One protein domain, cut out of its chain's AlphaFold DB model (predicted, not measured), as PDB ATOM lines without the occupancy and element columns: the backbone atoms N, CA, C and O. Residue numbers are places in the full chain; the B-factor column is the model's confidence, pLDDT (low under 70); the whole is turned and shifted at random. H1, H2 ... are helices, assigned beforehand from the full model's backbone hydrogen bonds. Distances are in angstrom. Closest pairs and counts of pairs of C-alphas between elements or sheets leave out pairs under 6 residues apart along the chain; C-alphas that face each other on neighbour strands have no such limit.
ATOM      1  N   GLU A   3     -21.494   8.134  10.516       43.69
ATOM      2  CA  GLU A   3     -22.091   6.869  10.980       43.69
ATOM      3  C   GLU A   3     -21.026   5.782  11.218       43.69
ATOM      4  O   GLU A   3     -21.091   5.054  12.207       43.69
ATOM      5  N   ASN A   4     -19.971   5.734  10.393       48.31
ATOM      6  CA  ASN A   4     -18.892   4.744  10.533       48.31
ATOM      7  C   ASN A   4     -18.107   4.867  11.853       48.31
ATOM      8  O   ASN A   4     -17.593   3.868  12.349       48.31
ATOM      9  N   THR A   5     -18.009   6.065  12.442       51.53
ATOM     10  CA  THR A   5     -17.320   6.263  13.732       51.53
ATOM     11  C   THR A   5     -18.148   5.771  14.919       51.53
ATOM     12  O   THR A   5     -17.574   5.344  15.917       51.53
ATOM     13  N   ALA A   6     -19.483   5.788  14.817       51.69
ATOM     14  CA  ALA A   6     -20.369   5.293  15.870       51.69
ATOM     15  C   ALA A   6     -20.290   3.764  16.005       51.69
ATOM     16  O   ALA A   6     -20.189   3.262  17.125       51.69
ATOM     17  N   ASN A   7     -20.259   3.048  14.874       56.31
ATOM     18  CA  ASN A   7     -20.036   1.601  14.857       56.31
ATOM     19  C   ASN A   7     -18.623   1.265  15.349       56.31
ATOM     20  O   ASN A   7     -18.499   0.545  16.332       56.31
ATOM     21  N   SER A   8     -17.581   1.903  14.797       61.66
ATOM     22  CA  SER A   8     -16.183   1.624  15.171       61.66
ATOM     23  C   SER A   8     -15.888   1.778  16.671       61.66
ATOM     24  O   SER A   8     -15.020   1.078  17.187       61.66
ATOM     25  N   GLY A   9     -16.593   2.667  17.383       69.19
ATOM     26  CA  GLY A   9     -16.468   2.800  18.838       69.19
ATOM     27  C   GLY A   9     -17.130   1.665  19.632       69.19
ATOM     28  O   GLY A   9     -16.659   1.329  20.714       69.19
ATOM     29  N   ASN A  10     -18.196   1.057  19.102       78.94
ATOM     30  CA  ASN A  10     -18.798  -0.149  19.672       78.94
ATOM     31  C   ASN A  10     -17.989  -1.401  19.288       78.94
ATOM     32  O   ASN A  10     -17.768  -2.252  20.142       78.94
ATOM     33  N   ASP A  11     -17.500  -1.490  18.049       79.38
ATOM     34  CA  ASP A  11     -16.647  -2.589  17.577       79.38
ATOM     35  C   ASP A  11     -15.375  -2.683  18.443       79.38
ATOM     36  O   ASP A  11     -15.076  -3.731  19.011       79.38
ATOM     37  N   PHE A  12     -14.715  -1.540  18.685       82.81
ATOM     38  CA  PHE A  12     -13.580  -1.429  19.610       82.81
ATOM     39  C   PHE A  12     -13.914  -1.855  21.051       82.81
ATOM     40  O   PHE A  12     -13.043  -2.361  21.753       82.81
ATOM     41  N   PHE A  13     -15.151  -1.655  21.519       84.44
ATOM     42  CA  PHE A  13     -15.561  -2.106  22.852       84.44
ATOM     43  C   PHE A  13     -15.671  -3.633  22.934       84.44
ATOM     44  O   PHE A  13     -15.265  -4.203  23.942       84.44
ATOM     45  N   TYR A  14     -16.155  -4.300  21.882       84.69
ATOM     46  CA  TYR A  14     -16.178  -5.764  21.837       84.69
ATOM     47  C   TYR A  14     -14.765  -6.349  21.688       84.69
ATOM     48  O   TYR A  14     -14.406  -7.215  22.479       84.69
ATOM     49  N   ASP A  15     -13.914  -5.791  20.814       84.00
ATOM     50  CA  ASP A  15     -12.487  -6.161  20.722       84.00
ATOM     51  C   ASP A  15     -11.760  -6.038  22.084       84.00
ATOM     52  O   ASP A  15     -10.886  -6.842  22.422       84.00
ATOM     53  N   LEU A  16     -12.123  -5.028  22.888       82.12
ATOM     54  CA  LEU A  16     -11.573  -4.779  24.224       82.12
ATOM     55  C   LEU A  16     -12.072  -5.782  25.282       82.12
ATOM     56  O   LEU A  16     -11.334  -6.085  26.220       82.12
ATOM     57  N   LEU A  17     -13.305  -6.283  25.151       83.00
ATOM     58  CA  LEU A  17     -13.856  -7.332  26.018       83.00
ATOM     59  C   LEU A  17     -13.285  -8.715  25.675       83.00
ATOM     60  O   LEU A  17     -12.979  -9.479  26.588       83.00
ATOM     61  N   ASP A  18     -13.095  -9.009  24.386       81.88
ATOM     62  CA  ASP A  18     -12.523 -10.274  23.908       81.88
ATOM     63  C   ASP A  18     -11.030 -10.411  24.263       81.88
ATOM     64  O   ASP A  18     -10.532 -11.521  24.470       81.88
ATOM     65  N   ASN A  19     -10.292  -9.296  24.366       79.94
ATOM     66  CA  ASN A  19      -8.895  -9.295  24.803       79.94
ATOM     67  C   ASN A  19      -8.545  -8.106  25.726       79.94
ATOM     68  O   ASN A  19      -7.867  -7.161  25.301       79.94
ATOM     69  N   PRO A  20      -8.895  -8.173  27.025       72.06
ATOM     70  CA  PRO A  20      -8.623  -7.090  27.968       72.06
ATOM     71  C   PRO A  20      -7.125  -6.875  28.243       72.06
ATOM     72  O   PRO A  20      -6.719  -5.792  28.661       72.06
ATOM     73  N   ALA A  21      -6.281  -7.879  27.977       62.00
ATOM     74  CA  ALA A  21      -4.827  -7.777  28.103       62.00
ATOM     75  C   ALA A  21      -4.149  -7.120  26.879       62.00
ATOM     76  O   ALA A  21      -2.970  -6.778  26.940       62.00
ATOM     77  N   GLY A  22      -4.873  -6.909  25.772       65.31
ATOM     78  CA  GLY A  22      -4.369  -6.301  24.533       65.31
ATOM     79  C   GLY A  22      -4.224  -4.772  24.567       65.31
ATOM     80  O   GLY A  22      -4.117  -4.138  23.515       65.31
ATOM     81  N   LEU A  23      -4.262  -4.162  25.754       67.19
ATOM     82  CA  LEU A  23      -4.477  -2.729  25.973       67.19
ATOM     83  C   LEU A  23      -3.197  -1.893  25.759       67.19
ATOM     84  O   LEU A  23      -2.606  -1.332  26.677       67.19
ATOM     85  N   SER A  24      -2.762  -1.824  24.500       64.69
ATOM     86  CA  SER A  24      -1.663  -0.974  24.025       64.69
ATOM     87  C   SER A  24      -1.939   0.519  24.252       64.69
ATOM     88  O   SER A  24      -3.068   0.982  24.071       64.69
ATOM     89  N   HIS A  25      -0.889   1.309  24.514       67.31
ATOM     90  CA  HIS A  25      -0.970   2.775  24.605       67.31
ATOM     91  C   HIS A  25      -1.599   3.433  23.360       67.31
ATOM     92  O   HIS A  25      -2.211   4.491  23.477       67.31
ATOM     93  N   SER A  26      -1.530   2.794  22.182       71.50
ATOM     94  CA  SER A  26      -2.210   3.243  20.952       71.50
ATOM     95  C   SER A  26      -3.735   3.328  21.073       71.50
ATOM     96  O   SER A  26      -4.371   4.076  20.336       71.50
ATOM     97  N   ASN A  27      -4.325   2.556  21.986       76.50
ATOM     98  CA  ASN A  27      -5.770   2.380  22.110       76.50
ATOM     99  C   ASN A  27      -6.371   3.289  23.202       76.50
ATOM    100  O   ASN A  27      -7.592   3.351  23.354       76.50
ATOM    101  N   THR A  28      -5.521   4.022  23.932       82.81
ATOM    102  CA  THR A  28      -5.896   4.951  25.012       82.81
ATOM    103  C   THR A  28      -6.914   5.992  24.557       82.81
ATOM    104  O   THR A  28      -7.939   6.151  25.210       82.81
ATOM    105  N   SER A  29      -6.696   6.643  23.410       85.00
ATOM    106  CA  SER A  29      -7.593   7.676  22.874       85.00
ATOM    107  C   SER A  29      -9.008   7.149  22.603       85.00
ATOM    108  O   SER A  29      -9.990   7.806  22.941       85.00
ATOM    109  N   ASN A  30      -9.131   5.938  22.048       85.69
ATOM    110  CA  ASN A  30     -10.432   5.306  21.804       85.69
ATOM    111  C   ASN A  30     -11.132   4.956  23.123       85.69
ATOM    112  O   ASN A  30     -12.338   5.150  23.260       85.69
ATOM    113  N   LEU A  31     -10.372   4.492  24.119       86.69
ATOM    114  CA  LEU A  31     -10.895   4.158  25.440       86.69
ATOM    115  C   LEU A  31     -11.299   5.416  26.233       86.69
ATOM    116  O   LEU A  31     -12.342   5.411  26.881       86.69
ATOM    117  N   GLN A  32     -10.564   6.526  26.110       87.94
ATOM    118  CA  GLN A  32     -10.949   7.837  26.649       87.94
ATOM    119  C   GLN A  32     -12.245   8.360  26.014       87.94
ATOM    120  O   GLN A  32     -13.135   8.814  26.733       87.94
ATOM    121  N   LEU A  33     -12.406   8.242  24.689       89.38
ATOM    122  CA  LEU A  33     -13.673   8.553  24.012       89.38
ATOM    123  C   LEU A  33     -14.825   7.681  24.544       89.38
ATOM    124  O   LEU A  33     -15.934   8.178  24.745       89.38
ATOM    125  N   LEU A  34     -14.558   6.404  24.832       88.69
ATOM    126  CA  LEU A  34     -15.545   5.489  25.402       88.69
ATOM    127  C   LEU A  34     -15.906   5.829  26.861       88.69
ATOM    128  O   LEU A  34     -17.081   5.773  27.219       88.69
ATOM    129  N   ILE A  35     -14.940   6.249  27.685       90.19
ATOM    130  CA  ILE A  35     -15.181   6.759  29.047       90.19
ATOM    131  C   ILE A  35     -15.983   8.062  29.008       90.19
ATOM    132  O   ILE A  35     -16.920   8.213  29.783       90.19
ATOM    133  N   ASN A  36     -15.688   8.976  28.082       90.69
ATOM    134  CA  ASN A  36     -16.459  10.213  27.925       90.69
ATOM    135  C   ASN A  36     -17.911   9.940  27.487       90.69
ATOM    136  O   ASN A  36     -18.820  10.658  27.898       90.69
ATOM    137  N   LYS A  37     -18.145   8.874  26.706       91.31
ATOM    138  CA  LYS A  37     -19.485   8.386  26.327       91.31
ATOM    139  C   LYS A  37     -20.206   7.663  27.478       91.31
ATOM    140  O   LYS A  37     -21.427   7.757  27.581       91.31
ATOM    141  N   TYR A  38     -19.471   6.961  28.346       90.56
ATOM    142  CA  TYR A  38     -20.008   6.147  29.446       90.56
ATOM    143  C   TYR A  38     -19.303   6.433  30.792       90.56
ATOM    144  O   TYR A  38     -18.692   5.532  31.379       90.56
ATOM    145  N   PRO A  39     -19.401   7.662  31.340       89.19
ATOM    146  CA  PRO A  39     -18.559   8.109  32.455       89.19
ATOM    147  C   PRO A  39     -18.796   7.369  33.776       89.19
ATOM    148  O   PRO A  39     -17.932   7.418  34.650       89.19
ATOM    149  N   GLN A  40     -19.923   6.668  33.920       88.62
ATOM    150  CA  GLN A  40     -20.272   5.877  35.107       88.62
ATOM    151  C   GLN A  40     -19.746   4.428  35.061       88.62
ATOM    152  O   GLN A  40     -19.940   3.676  36.011       88.62
ATOM    153  N   SER A  41     -19.093   4.004  33.971       91.38
ATOM    154  CA  SER A  41     -18.592   2.629  33.843       91.38
ATOM    155  C   SER A  41     -17.306   2.419  34.648       91.38
ATOM    156  O   SER A  41     -16.209   2.772  34.205       91.38
ATOM    157  N   SER A  42     -17.435   1.799  35.824       88.88
ATOM    158  CA  SER A  42     -16.300   1.359  36.645       88.88
ATOM    159  C   SER A  42     -15.388   0.387  35.888       88.88
ATOM    160  O   SER A  42     -14.171   0.520  35.981       88.88
ATOM    161  N   LEU A  43     -15.955  -0.504  35.062       88.50
ATOM    162  CA  LEU A  43     -15.206  -1.442  34.217       88.50
ATOM    163  C   LEU A  43     -14.285  -0.720  33.221       88.50
ATOM    164  O   LEU A  43     -13.103  -1.044  33.128       88.50
ATOM    165  N   LEU A  44     -14.789   0.287  32.495       89.75
ATOM    166  CA  LEU A  44     -13.953   1.041  31.551       89.75
ATOM    167  C   LEU A  44     -12.846   1.817  32.274       89.75
ATOM    168  O   LEU A  44     -11.729   1.903  31.770       89.75
ATOM    169  N   ARG A  45     -13.120   2.323  33.481       90.00
ATOM    170  CA  ARG A  45     -12.125   3.008  34.316       90.00
ATOM    171  C   ARG A  45     -11.069   2.050  34.876       90.00
ATOM    172  O   ARG A  45      -9.887   2.375  34.815       90.00
ATOM    173  N   SER A  46     -11.444   0.857  35.347       88.31
ATOM    174  CA  SER A  46     -10.471  -0.162  35.769       88.31
ATOM    175  C   SER A  46      -9.617  -0.656  34.604       88.31
ATOM    176  O   SER A  46      -8.424  -0.872  34.782       88.31
ATOM    177  N   MET A  47     -10.202  -0.775  33.406       86.12
ATOM    178  CA  MET A  47      -9.473  -1.086  32.174       86.12
ATOM    179  C   MET A  47      -8.504   0.039  31.790       86.12
ATOM    180  O   MET A  47      -7.369  -0.237  31.421       86.12
ATOM    181  N   PHE A  48      -8.896   1.308  31.943       87.62
ATOM    182  CA  PHE A  48      -7.984   2.434  31.728       87.62
ATOM    183  C   PHE A  48      -6.804   2.402  32.707       87.62
ATOM    184  O   PHE A  48      -5.672   2.578  32.280       87.62
ATOM    185  N   ALA A  49      -7.031   2.082  33.984       87.94
ATOM    186  CA  ALA A  49      -5.965   1.986  34.986       87.94
ATOM    187  C   ALA A  49      -4.883   0.923  34.681       87.94
ATOM    188  O   ALA A  49      -3.779   1.001  35.227       87.94
ATOM    189  N   VAL A  50      -5.150  -0.038  33.783       85.00
ATOM    190  CA  VAL A  50      -4.150  -1.009  33.290       85.00
ATOM    191  C   VAL A  50      -3.027  -0.325  32.494       85.00
ATOM    192  O   VAL A  50      -1.915  -0.850  32.457       85.00
ATOM    193  N   THR A  51      -3.253   0.865  31.918       81.12
ATOM    194  CA  THR A  51      -2.200   1.622  31.206       81.12
ATOM    195  C   THR A  51      -1.103   2.137  32.139       81.12
ATOM    196  O   THR A  51      -0.015   2.470  31.668       81.12
ATOM    197  N   ARG A  52      -1.373   2.170  33.455       76.94
ATOM    198  CA  ARG A  52      -0.506   2.686  34.529       76.94
ATOM    199  C   ARG A  52      -0.197   4.186  34.444       76.94
ATOM    200  O   ARG A  52       0.695   4.661  35.143       76.94
ATOM    201  N   ASP A  53      -0.969   4.948  33.669       84.69
ATOM    202  CA  ASP A  53      -0.914   6.411  33.707       84.69
ATOM    203  C   ASP A  53      -1.486   6.915  35.043       84.69
ATOM    204  O   ASP A  53      -2.569   6.487  35.446       84.69
ATOM    205  N   GLU A  54      -0.828   7.865  35.710       86.00
ATOM    206  CA  GLU A  54      -1.284   8.402  37.007       86.00
ATOM    207  C   GLU A  54      -2.733   8.925  36.939       86.00
ATOM    208  O   GLU A  54      -3.566   8.630  37.799       86.00
ATOM    209  N   GLN A  55      -3.072   9.622  35.850       85.94
ATOM    210  CA  GLN A  55      -4.428  10.114  35.596       85.94
ATOM    211  C   GLN A  55      -5.447   8.981  35.408       85.94
ATOM    212  O   GLN A  55      -6.592   9.127  35.835       85.94
ATOM    213  N   SER A  56      -5.055   7.846  34.818       86.69
ATOM    214  CA  SER A  56      -5.953   6.698  34.634       86.69
ATOM    215  C   SER A  56      -6.312   6.060  35.980       86.69
ATOM    216  O   SER A  56      -7.495   5.888  36.280       86.69
ATOM    217  N   ILE A  57      -5.309   5.842  36.840       89.00
ATOM    218  CA  ILE A  57      -5.458   5.301  38.196       89.00
ATOM    219  C   ILE A  57      -6.313   6.248  39.052       89.00
ATOM    220  O   ILE A  57      -7.299   5.812  39.649       89.00
ATOM    221  N   ASN A  58      -6.010   7.550  39.044       89.88
ATOM    222  CA  ASN A  58      -6.785   8.565  39.766       89.88
ATOM    223  C   ASN A  58      -8.236   8.675  39.253       89.88
ATOM    224  O   ASN A  58      -9.156   8.896  40.035       89.88
ATOM    225  N   SER A  59      -8.476   8.470  37.953       87.81
ATOM    226  CA  SER A  59      -9.834   8.457  37.386       87.81
ATOM    227  C   SER A  59     -10.647   7.202  37.738       87.81
ATOM    228  O   SER A  59     -11.870   7.204  37.568       87.81
ATOM    229  N   ALA A  60      -9.984   6.139  38.202       90.88
ATOM    230  CA  ALA A  60     -10.582   4.854  38.546       90.88
ATOM    231  C   ALA A  60     -10.789   4.671  40.057       90.88
ATOM    232  O   ALA A  60     -11.788   4.075  40.452       90.88
ATOM    233  N   SER A  61      -9.918   5.233  40.901       91.25
ATOM    234  CA  SER A  61     -10.018   5.143  42.371       91.25
ATOM    235  C   SER A  61     -11.297   5.762  42.951       91.25
ATOM    236  O   SER A  61     -11.726   5.372  44.032       91.25
ATOM    237  N   ALA A  62     -11.950   6.667  42.218       90.88
ATOM    238  CA  ALA A  62     -13.261   7.217  42.569       90.88
ATOM    239  C   ALA A  62     -14.455   6.272  42.280       90.88
ATOM    240  O   ALA A  62     -15.577   6.590  42.663       90.88
ATOM    241  N   TYR A  63     -14.238   5.140  41.593       91.06
ATOM    242  CA  TYR A  63     -15.293   4.224  41.113       91.06
ATOM    243  C   TYR A  63     -14.998   2.731  41.368       91.06
ATOM    244  O   TYR A  63     -15.818   1.880  41.022       91.06
ATOM    245  N   VAL A  64     -13.818   2.392  41.901       90.62
ATOM    246  CA  VAL A  64     -13.302   1.019  42.036       90.62
ATOM    247  C   VAL A  64     -12.559   0.888  43.365       90.62
ATOM    248  O   VAL A  64     -11.742   1.746  43.693       90.62
ATOM    249  N   ASP A  65     -12.793  -0.204  44.101       92.12
ATOM    250  CA  ASP A  65     -12.138  -0.460  45.389       92.12
ATOM    251  C   ASP A  65     -10.605  -0.363  45.284       92.12
ATOM    252  O   ASP A  65     -10.010  -1.021  44.421       92.12
ATOM    253  N   PRO A  66      -9.913   0.357  46.187       90.56
ATOM    254  CA  PRO A  66      -8.477   0.606  46.058       90.56
ATOM    255  C   PRO A  66      -7.638  -0.680  46.118       90.56
ATOM    256  O   PRO A  66      -6.615  -0.777  45.445       90.56
ATOM    257  N   GLN A  67      -8.084  -1.705  46.856       89.44
ATOM    258  CA  GLN A  67      -7.419  -3.016  46.879       89.44
ATOM    259  C   GLN A  67      -7.578  -3.795  45.564       89.44
ATOM    260  O   GLN A  67      -6.692  -4.565  45.192       89.44
ATOM    261  N   LEU A  68      -8.707  -3.622  44.872       87.88
ATOM    262  CA  LEU A  68      -8.998  -4.264  43.590       87.88
ATOM    263  C   LEU A  68      -8.232  -3.539  42.476       87.88
ATOM    264  O   LEU A  68      -7.526  -4.178  41.696       87.88
ATOM    265  N   LEU A  69      -8.268  -2.205  42.487       89.31
ATOM    266  CA  LEU A  69      -7.501  -1.342  41.593       89.31
ATOM    267  C   LEU A  69      -5.990  -1.590  41.708       89.31
ATOM    268  O   LEU A  69      -5.322  -1.748  40.690       89.31
ATOM    269  N   TYR A  70      -5.454  -1.710  42.930       88.38
ATOM    270  CA  TYR A  70      -4.048  -2.059  43.156       88.38
ATOM    271  C   TYR A  70      -3.686  -3.421  42.545       88.38
ATOM    272  O   TYR A  70      -2.655  -3.533  41.883       88.38
ATOM    273  N   LYS A  71      -4.536  -4.447  42.709       87.88
ATOM    274  CA  LYS A  71      -4.317  -5.772  42.102       87.88
ATOM    275  C   LYS A  71      -4.327  -5.706  40.575       87.88
ATOM    276  O   LYS A  71      -3.391  -6.208  39.965       87.88
ATOM    277  N   ILE A  72      -5.305  -5.027  39.968       85.25
ATOM    278  CA  ILE A  72      -5.354  -4.809  38.510       85.25
ATOM    279  C   ILE A  72      -4.096  -4.076  38.015       85.25
ATOM    280  O   ILE A  72      -3.501  -4.475  37.018       85.25
ATOM    281  N   ALA A  73      -3.648  -3.037  38.724       83.50
ATOM    282  CA  ALA A  73      -2.484  -2.254  38.324       83.50
ATOM    283  C   ALA A  73      -1.144  -2.992  38.523       83.50
ATOM    284  O   ALA A  73      -0.195  -2.730  37.781       83.50
ATOM    285  N   THR A  74      -1.026  -3.903  39.497       84.25
ATOM    286  CA  THR A  74       0.254  -4.547  39.863       84.25
ATOM    287  C   THR A  74       0.375  -6.001  39.408       84.25
ATOM    288  O   THR A  74       1.339  -6.319  38.713       84.25
ATOM    289  N   ASP A  75      -0.593  -6.861  39.734       80.94
ATOM    290  CA  ASP A  75      -0.575  -8.294  39.427       80.94
ATOM    291  C   ASP A  75      -1.965  -8.821  39.030       80.94
ATOM    292  O   ASP A  75      -2.706  -9.415  39.819       80.94
ATOM    293  N   VAL A  76      -2.281  -8.649  37.744       76.31
ATOM    294  CA  VAL A  76      -3.478  -9.201  37.088       76.31
ATOM    295  C   VAL A  76      -3.553 -10.732  37.232       76.31
ATOM    296  O   VAL A  76      -4.647 -11.284  37.293       76.31
ATOM    297  N   ASN A  77      -2.418 -11.431  37.349       75.94
ATOM    298  CA  ASN A  77      -2.378 -12.896  37.462       75.94
ATOM    299  C   ASN A  77      -2.779 -13.393  38.863       75.94
ATOM    300  O   ASN A  77      -3.085 -14.572  39.031       75.94
ATOM    301  N   SER A  78      -2.804 -12.501  39.859       80.88
ATOM    302  CA  SER A  78      -3.332 -12.767  41.205       80.88
ATOM    303  C   SER A  78      -4.865 -12.856  41.231       80.88
ATOM    304  O   SER A  78      -5.455 -13.334  42.205       80.88
ATOM    305  N   LEU A  79      -5.542 -12.368  40.184       73.00
ATOM    306  CA  LEU A  79      -6.996 -12.404  40.093       73.00
ATOM    307  C   LEU A  79      -7.477 -13.847  39.901       73.00
ATOM    308  O   LEU A  79      -6.978 -14.597  39.062       73.00
ATOM    309  N   ARG A  80      -8.477 -14.245  40.692       74.38
ATOM    310  CA  ARG A  80      -9.042 -15.593  40.632       74.38
ATOM    311  C   ARG A  80      -9.732 -15.791  39.282       74.38
ATOM    312  O   ARG A  80     -10.739 -15.141  39.020       74.38
TER     313      ARG A  80
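AT A GLANCE: This is residues 3 to 80 of the 497 residues of an uncharacterized protein of Mucilaginibacter auburnensis (UniProt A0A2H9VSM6). The longest helix, H1, makes one end of an elongated model; beyond it four shorter helices, H2 to H5, fold back and forth, H3 in their middle. The printed part has 78 residues, five named helices, H1 to H5, and no named strand; its class is all helix. It is compact, with a radius of gyration of the C-alphas of 12.4 A, and spans 40 by 23 by 20 A.

HOW THE PARTS SIT: H1, residues 3 to 18, only just touches H2, residues 25 to 37, with 3 pairs of C-alphas within 8 A, the closest Gly 9 and Leu 34, 7.2 A. H3, residues 42 to 49, is the hub. It forms hairpins with H2, closest C-alphas Ile 35 and Leu 44, 6.4 A, and with H4, residues 54 to 61, closest C-alphas Ala 49 and Ile 57, 4.6 A. H3 touches H5, residues 66 to 74, at a steep tilt of 42 degrees, closest C-alphas Ala 49 and Ala 73, 6.4 A. Every O i to N i+4 pair is within hydrogen-bond range in H3, H4 and H5, against 11 of 12 in H1 and 7 of 9 in H2.

IN THESE COORDINATES: H1 runs 23.5 A from C-alpha 3 at (-22.091, 6.869, 10.980); H2 measures 19.4 A. H5 ends at C-alpha 74, (0.254, -4.547, 39.863).

THE WHOLE: The printed part has no cut and no long link. Residues 3 to 9 and 21 to 25 have pLDDT under 70.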